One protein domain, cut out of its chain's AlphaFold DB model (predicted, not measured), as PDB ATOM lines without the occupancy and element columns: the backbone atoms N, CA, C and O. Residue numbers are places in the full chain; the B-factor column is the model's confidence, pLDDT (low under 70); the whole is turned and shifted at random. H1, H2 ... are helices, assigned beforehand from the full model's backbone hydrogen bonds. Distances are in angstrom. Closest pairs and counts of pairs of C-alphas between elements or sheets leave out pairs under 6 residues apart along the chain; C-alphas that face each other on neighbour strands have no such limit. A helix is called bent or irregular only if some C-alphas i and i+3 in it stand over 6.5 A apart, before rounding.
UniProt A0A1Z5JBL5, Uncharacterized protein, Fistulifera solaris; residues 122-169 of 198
ATOM      1  N   PRO A 122       9.296  -2.225 -66.802       82.75
ATOM      2  CA  PRO A 122       9.351  -1.100 -65.889       82.75
ATOM      3  C   PRO A 122       7.999  -0.400 -65.891       82.75
ATOM      4  O   PRO A 122       7.390  -0.222 -66.948       82.75
ATOM      5  N   TYR A 123       7.517  -0.006 -64.715       72.75
ATOM      6  CA  TYR A 123       6.198   0.614 -64.562       72.75
ATOM      7  C   TYR A 123       5.971   1.782 -65.541       72.75
ATOM      8  O   TYR A 123       4.857   1.969 -66.018       72.75
ATOM      9  N   ILE A 124       7.044   2.480 -65.923       71.94
ATOM     10  CA  ILE A 124       7.073   3.535 -66.940       71.94
ATOM     11  C   ILE A 124       6.520   3.047 -68.285       71.94
ATOM     12  O   ILE A 124       5.617   3.671 -68.833       71.94
ATOM     13  N   LEU A 125       7.004   1.907 -68.787       72.12
ATOM     14  CA  LEU A 125       6.555   1.339 -70.060       72.12
ATOM     15  C   LEU A 125       5.121   0.803 -69.972       72.12
ATOM     16  O   LEU A 125       4.369   0.859 -70.937       72.12
ATOM     17  N   LYS A 126       4.703   0.321 -68.798       73.94
ATOM     18  CA  LYS A 126       3.322  -0.122 -68.562       73.94
ATOM     19  C   LYS A 126       2.340   1.053 -68.458       73.94
ATOM     20  O   LYS A 126       1.189   0.916 -68.861       73.94
ATOM     21  N   ALA A 127       2.787   2.192 -67.935       69.00
ATOM     22  CA  ALA A 127       2.019   3.429 -67.905       69.00
ATOM     23  C   ALA A 127       1.943   4.079 -69.296       69.00
ATOM     24  O   ALA A 127       0.888   4.588 -69.663       69.00
ATOM     25  N   SER A 128       3.012   4.004 -70.100       66.75
ATOM     26  CA  SER A 128       3.015   4.520 -71.475       66.75
ATOM     27  C   SER A 128       2.247   3.635 -72.463       66.75
ATOM     28  O   SER A 128       1.710   4.155 -73.434       66.75
ATOM     29  N   LEU A 129       2.152   2.321 -72.221       71.25
ATOM     30  CA  LEU A 129       1.313   1.395 -72.999       71.25
ATOM     31  C   LEU A 129      -0.127   1.286 -72.481       71.25
ATOM     32  O   LEU A 129      -0.860   0.405 -72.926       71.25
ATOM     33  N   ASN A 130      -0.564   2.143 -71.556       80.06
ATOM     34  CA  ASN A 130      -1.987   2.232 -71.265       80.06
ATOM     35  C   ASN A 130      -2.658   2.975 -72.440       80.06
ATOM     36  O   ASN A 130      -2.472   4.188 -72.580       80.06
ATOM     37  N   PRO A 131      -3.410   2.267 -73.309       76.31
ATOM     38  CA  PRO A 131      -3.922   2.852 -74.544       76.31
ATOM     39  C   PRO A 131      -4.812   4.058 -74.240       76.31
ATOM     40  O   PRO A 131      -4.752   5.059 -74.941       76.31
ATOM     41  N   ILE A 132      -5.552   4.020 -73.131       82.56
ATOM     42  CA  ILE A 132      -6.449   5.098 -72.710       82.56
ATOM     43  C   ILE A 132      -5.667   6.389 -72.450       82.56
ATOM     44  O   ILE A 132      -6.050   7.453 -72.933       82.56
ATOM     45  N   THR A 133      -4.554   6.317 -71.716       81.75
ATOM     46  CA  THR A 133      -3.748   7.509 -71.412       81.75
ATOM     47  C   THR A 133      -2.994   8.009 -72.635       81.75
ATOM     48  O   THR A 133      -2.876   9.220 -72.812       81.75
ATOM     49  N   PHE A 134      -2.529   7.104 -73.498       83.81
ATOM     50  CA  PHE A 134      -1.877   7.471 -74.751       83.81
ATOM     51  C   PHE A 134      -2.842   8.219 -75.677       83.81
ATOM     52  O   PHE A 134      -2.509   9.322 -76.105       83.81
ATOM     53  N   PHE A 135      -4.054   7.689 -75.899       88.06
ATOM     54  CA  PHE A 135      -5.104   8.342 -76.690       88.06
ATOM     55  C   PHE A 135      -5.569   9.658 -76.070       88.06
ATOM     56  O   PHE A 135      -5.795  10.617 -76.799       88.06
ATOM     57  N   ALA A 136      -5.676   9.754 -74.742       86.38
ATOM     58  CA  ALA A 136      -6.025  11.011 -74.082       86.38
ATOM     59  C   ALA A 136      -4.949  12.090 -74.297       86.38
ATOM     60  O   ALA A 136      -5.281  13.224 -74.641       86.38
ATOM     61  N   MET A 137      -3.666  11.740 -74.151       83.81
ATOM     62  CA  MET A 137      -2.559  12.667 -74.404       83.81
ATOM     63  C   MET A 137      -2.453  13.056 -75.880       83.81
ATOM     64  O   MET A 137      -2.301  14.238 -76.177       83.81
ATOM     65  N   THR A 138      -2.577  12.104 -76.808       88.06
ATOM     66  CA  THR A 138      -2.560  12.418 -78.247       88.06
ATOM     67  C   THR A 138      -3.778  13.237 -78.648       88.06
ATOM     68  O   THR A 138      -3.627  14.230 -79.349       88.06
ATOM     69  N   LYS A 139      -4.975  12.914 -78.150       90.75
ATOM     70  CA  LYS A 139      -6.177  13.719 -78.393       90.75
ATOM     71  C   LYS A 139      -6.016  15.141 -77.864       90.75
ATOM     72  O   LYS A 139      -6.375  16.074 -78.567       90.75
ATOM     73  N   ALA A 140      -5.454  15.324 -76.670       85.62
ATOM     74  CA  ALA A 140      -5.178  16.651 -76.124       85.62
ATOM     75  C   ALA A 140      -4.126  17.414 -76.945       85.62
ATOM     76  O   ALA A 140      -4.279  18.611 -77.165       85.62
ATOM     77  N   TYR A 141      -3.092  16.729 -77.441       87.31
ATOM     78  CA  TYR A 141      -2.076  17.307 -78.323       87.31
ATOM     79  C   TYR A 141      -2.677  17.793 -79.651       87.31
ATOM     80  O   TYR A 141      -2.463  18.937 -80.045       87.31
ATOM     81  N   TRP A 142      -3.499  16.965 -80.297       90.44
ATOM     82  CA  TRP A 142      -4.209  17.336 -81.524       90.44
ATOM     83  C   TRP A 142      -5.246  18.430 -81.274       90.44
ATOM     84  O   TRP A 142      -5.306  19.401 -82.022       90.44
ATOM     85  N   ALA A 143      -6.002  18.333 -80.181       84.06
ATOM     86  CA  ALA A 143      -6.917  19.387 -79.771       84.06
ATOM     87  C   ALA A 143      -6.168  20.705 -79.568       84.06
ATOM     88  O   ALA A 143      -6.660  21.720 -80.027       84.06
ATOM     89  N   SER A 144      -4.975  20.698 -78.960       80.31
ATOM     90  CA  SER A 144      -4.146  21.894 -78.774       80.31
ATOM     91  C   SER A 144      -3.626  22.479 -80.086       80.31
ATOM     92  O   SER A 144      -3.568  23.698 -80.202       80.31
ATOM     93  N   LEU A 145      -3.248  21.643 -81.056       82.56
ATOM     94  CA  LEU A 145      -2.795  22.093 -82.377       82.56
ATOM     95  C   LEU A 145      -3.901  22.821 -83.147       82.56
ATOM     96  O   LEU A 145      -3.644  23.841 -83.777       82.56
ATOM     97  N   PHE A 146      -5.134  22.319 -83.055       79.62
ATOM     98  CA  PHE A 146      -6.301  22.907 -83.714       79.62
ATOM     99  C   PHE A 146      -7.103  23.848 -82.809       79.62
ATOM    100  O   PHE A 146      -8.149  24.357 -83.218       79.62
ATOM    101  N   ASN A 147      -6.629  24.121 -81.589       70.38
ATOM    102  CA  ASN A 147      -7.312  25.045 -80.699       70.38
ATOM    103  C   ASN A 147      -7.006  26.482 -81.117       70.38
ATOM    104  O   ASN A 147      -6.063  27.094 -80.631       70.38
ATOM    105  N   LEU A 148      -7.829  27.046 -81.996       67.88
ATOM    106  CA  LEU A 148      -7.772  28.460 -82.384       67.88
ATOM    107  C   LEU A 148      -8.221  29.410 -81.255       67.88
ATOM    108  O   LEU A 148      -8.212  30.628 -81.439       67.88
ATOM    109  N   ASP A 149      -8.590  28.895 -80.075       66.19
ATOM    110  CA  ASP A 149      -9.004  29.727 -78.942       66.19
ATOM    111  C   ASP A 149      -7.935  30.723 -78.496       66.19
ATOM    112  O   ASP A 149      -8.296  31.742 -77.922       66.19
ATOM    113  N   TYR A 150      -6.639  30.485 -78.728       59.06
ATOM    114  CA  TYR A 150      -5.620  31.469 -78.342       59.06
ATOM    115  C   TYR A 150      -5.704  32.763 -79.171       59.06
ATOM    116  O   TYR A 150      -5.355  33.815 -78.644       59.06
ATOM    117  N   LEU A 151      -6.239  32.728 -80.403       60.53
ATOM    118  CA  LEU A 151      -6.573  33.952 -81.149       60.53
ATOM    119  C   LEU A 151      -7.797  34.666 -80.560       60.53
ATOM    120  O   LEU A 151      -7.867  35.888 -80.605       60.53
ATOM    121  N   LYS A 152      -8.755  33.920 -79.995       63.50
ATOM    122  CA  LYS A 152      -9.960  34.481 -79.358       63.50
ATOM    123  C   LYS A 152      -9.731  34.944 -77.915       63.50
ATOM    124  O   LYS A 152     -10.464  35.788 -77.421       63.50
ATOM    125  N   LYS A 153      -8.723  34.399 -77.227       56.78
ATOM    126  CA  LYS A 153      -8.433  34.620 -75.799       56.78
ATOM    127  C   LYS A 153      -7.401  35.714 -75.524       56.78
ATOM    128  O   LYS A 153      -6.950  35.816 -74.385       56.78
ATOM    129  N   ALA A 154      -7.056  36.563 -76.494       57.28
ATOM    130  CA  ALA A 154      -6.284  37.781 -76.211       57.28
ATOM    131  C   ALA A 154      -6.924  38.609 -75.064       57.28
ATOM    132  O   ALA A 154      -6.213  39.148 -74.212       57.28
ATOM    133  N   ASP A 155      -8.255  38.555 -74.939       57.00
ATOM    134  CA  ASP A 155      -9.021  39.204 -73.867       57.00
ATOM    135  C   ASP A 155      -9.180  38.359 -72.585       57.00
ATOM    136  O   ASP A 155      -9.600  38.868 -71.548       57.00
ATOM    137  N   ALA A 156      -8.777  37.082 -72.579       60.03
ATOM    138  CA  ALA A 156      -8.882  36.221 -71.391       60.03
ATOM    139  C   ALA A 156      -7.972  36.687 -70.238       60.03
ATOM    140  O   ALA A 156      -8.221  36.384 -69.071       60.03
ATOM    141  N   SER A 157      -6.930  37.466 -70.544       58.16
ATOM    142  CA  SER A 157      -6.095  38.117 -69.529       58.16
ATOM    143  C   SER A 157      -6.849  39.195 -68.732       58.16
ATOM    144  O   SER A 157      -6.518  39.437 -67.568       58.16
ATOM    145  N   GLN A 158      -7.886  39.809 -69.315       60.97
ATOM    146  CA  GLN A 158      -8.766  40.749 -68.617       60.97
ATOM    147  C   GLN A 158      -9.781  40.021 -67.735       60.97
ATOM    148  O   GLN A 158     -10.012  40.441 -66.600       60.97
ATOM    149  N   ASP A 159     -10.308  38.889 -68.204       65.06
ATOM    150  CA  ASP A 159     -11.260  38.075 -67.444       65.06
ATOM    151  C   ASP A 159     -10.626  37.507 -66.158       65.06
ATOM    152  O   ASP A 159     -11.218  37.541 -65.080       65.06
ATOM    153  N   LEU A 160      -9.345  37.122 -66.212       65.94
ATOM    154  CA  LEU A 160      -8.589  36.708 -65.024       65.94
ATOM    155  C   LEU A 160      -8.394  37.840 -64.008       65.94
ATOM    156  O   LEU A 160      -8.437  37.583 -62.807       65.94
ATOM    157  N   ARG A 161      -8.190  39.089 -64.456       67.94
ATOM    158  CA  ARG A 161      -8.092  40.247 -63.551       67.94
ATOM    159  C   ARG A 161      -9.432  40.539 -62.882       67.94
ATOM    160  O   ARG A 161      -9.455  40.730 -61.670       67.94
ATOM    161  N   SER A 162     -10.525  40.482 -63.641       70.12
ATOM    162  CA  SER A 162     -11.885  40.658 -63.124       70.12
ATOM    163  C   SER A 162     -12.258  39.565 -62.115       70.12
ATOM    164  O   SER A 162     -12.675  39.863 -60.999       70.12
ATOM    165  N   ALA A 163     -11.988  38.296 -62.434       69.06
ATOM    166  CA  ALA A 163     -12.262  37.166 -61.547       69.06
ATOM    167  C   ALA A 163     -11.417  37.194 -60.258       69.06
ATOM    168  O   ALA A 163     -11.886  36.794 -59.189       69.06
ATOM    169  N   LEU A 164     -10.170  37.670 -60.328       68.38
ATOM    170  CA  LEU A 164      -9.289  37.796 -59.163       68.38
ATOM    171  C   LEU A 164      -9.706  38.980 -58.280       68.38
ATOM    172  O   LEU A 164      -9.716  38.849 -57.056       68.38
ATOM    173  N   GLU A 165     -10.131  40.090 -58.881       74.25
ATOM    174  CA  GLU A 165     -10.699  41.231 -58.165       74.25
ATOM    175  C   GLU A 165     -12.046  40.880 -57.514       74.25
ATOM    176  O   GLU A 165     -12.270  41.210 -56.351       74.25
ATOM    177  N   GLU A 166     -12.918  40.141 -58.199       73.88
ATOM    178  CA  GLU A 166     -14.197  39.695 -57.645       73.88
ATOM    179  C   GLU A 166     -13.998  38.692 -56.498       73.88
ATOM    180  O   GLU A 166     -14.664  38.782 -55.463       73.88
ATOM    181  N   LYS A 167     -13.022  37.784 -56.615       70.12
ATOM    182  CA  LYS A 167     -12.642  36.856 -55.540       70.12
ATOM    183  C   LYS A 167     -11.984  37.568 -54.354       70.12
ATOM    184  O   LYS A 167     -12.182  37.152 -53.213       70.12
ATOM    185  N   ALA A 168     -11.226  38.637 -54.596       67.88
ATOM    186  CA  ALA A 168     -10.672  39.477 -53.538       67.88
ATOM    187  C   ALA A 168     -11.772  40.288 -52.826       67.88
ATOM    188  O   ALA A 168     -11.796  40.327 -51.596       67.88
ATOM    189  N   LYS A 169     -12.731  40.854 -53.575       70.88
ATOM    190  CA  LYS A 169     -13.897  41.582 -53.037       70.88
ATOM    191  C   LYS A 169     -14.855  40.677 -52.261       70.88
ATOM    192  O   LYS A 169     -15.386  41.100 -51.239       70.88
TER     193      LYS A 169
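This is residues 122 to 169 of the 198 residues of an uncharacterized protein of Fistulifera solaris (UniProt A0A1Z5JBL5). Going along the printed part from residue 122, you will see three helices strung end to end as a wide, open V: H2 makes one arm, H3 the other, and residues 146 to 148 make the turn between them. The short H1 sits as a small turned tip at the far end of H2, and the space between the two arms is empty, with no helix touching another. The printed part has 48 residues, with three named helices in the order H1, H2, H3 and no named strand; the class is all helix. The whole is extended, with a radius of gyration of the C-alphas of 17.8 A, and flat, its C-alphas spanning 49 by 26 by 13 A.

Begin with H1, residues 123 to 128, and go on to H2, residues 131 to 145: the two are close but not clearly touching, with 2 pairs of C-alphas within 8 A. Look at Ser 128 and Phe 134 for their closest C-alphas, 6.6 A apart. H1 and H2 run the same way at a steep tilt of 49 degrees. Next comes H3, residues 149 to 169, which is apart from H2 although it follows it in the chain. H1 and H3 are apart too. In H1 and H2 every O i to N i+4 pair is within hydrogen-bond range, and in H3 11 of 17 are.

Find C-alpha 123 at (6.198, 0.614, -64.562); from there H1 runs through six residues to Ser 128. Find C-alpha 131 at (-3.922, 2.852, -74.544), where H2 begins; it runs 20.8 A from first to last C-alpha, to Leu 145 at (-2.795, 22.093, -82.377). H3, the longest helix with 21 residues, runs 28.9 A from Asp 149 to C-alpha 169 at (-13.897, 41.582, -53.037). On the way you meet a kink of 49 degrees near residue 156. H3 is irregular: C-alphas 152 and 155 are 7.3 A apart.

The two C-alphas farthest apart are those of Pro 122 and Lys 169, the first and last printed, at 50.3 A. Residues 122 to 169 stand free: each of their C-alphas is more than 10 A from any C-alpha that lies 8 or more residues away along the chain. The links H1 to H2, of 2 residues, and H2 to H3, of 3 residues, are both tight, and the printed part has no cut. In the B-factor column, the mean pLDDT of the printed part is 73.2; 19 residues are under 70, among them residues 148 to 161, and H3 has a mean of 65.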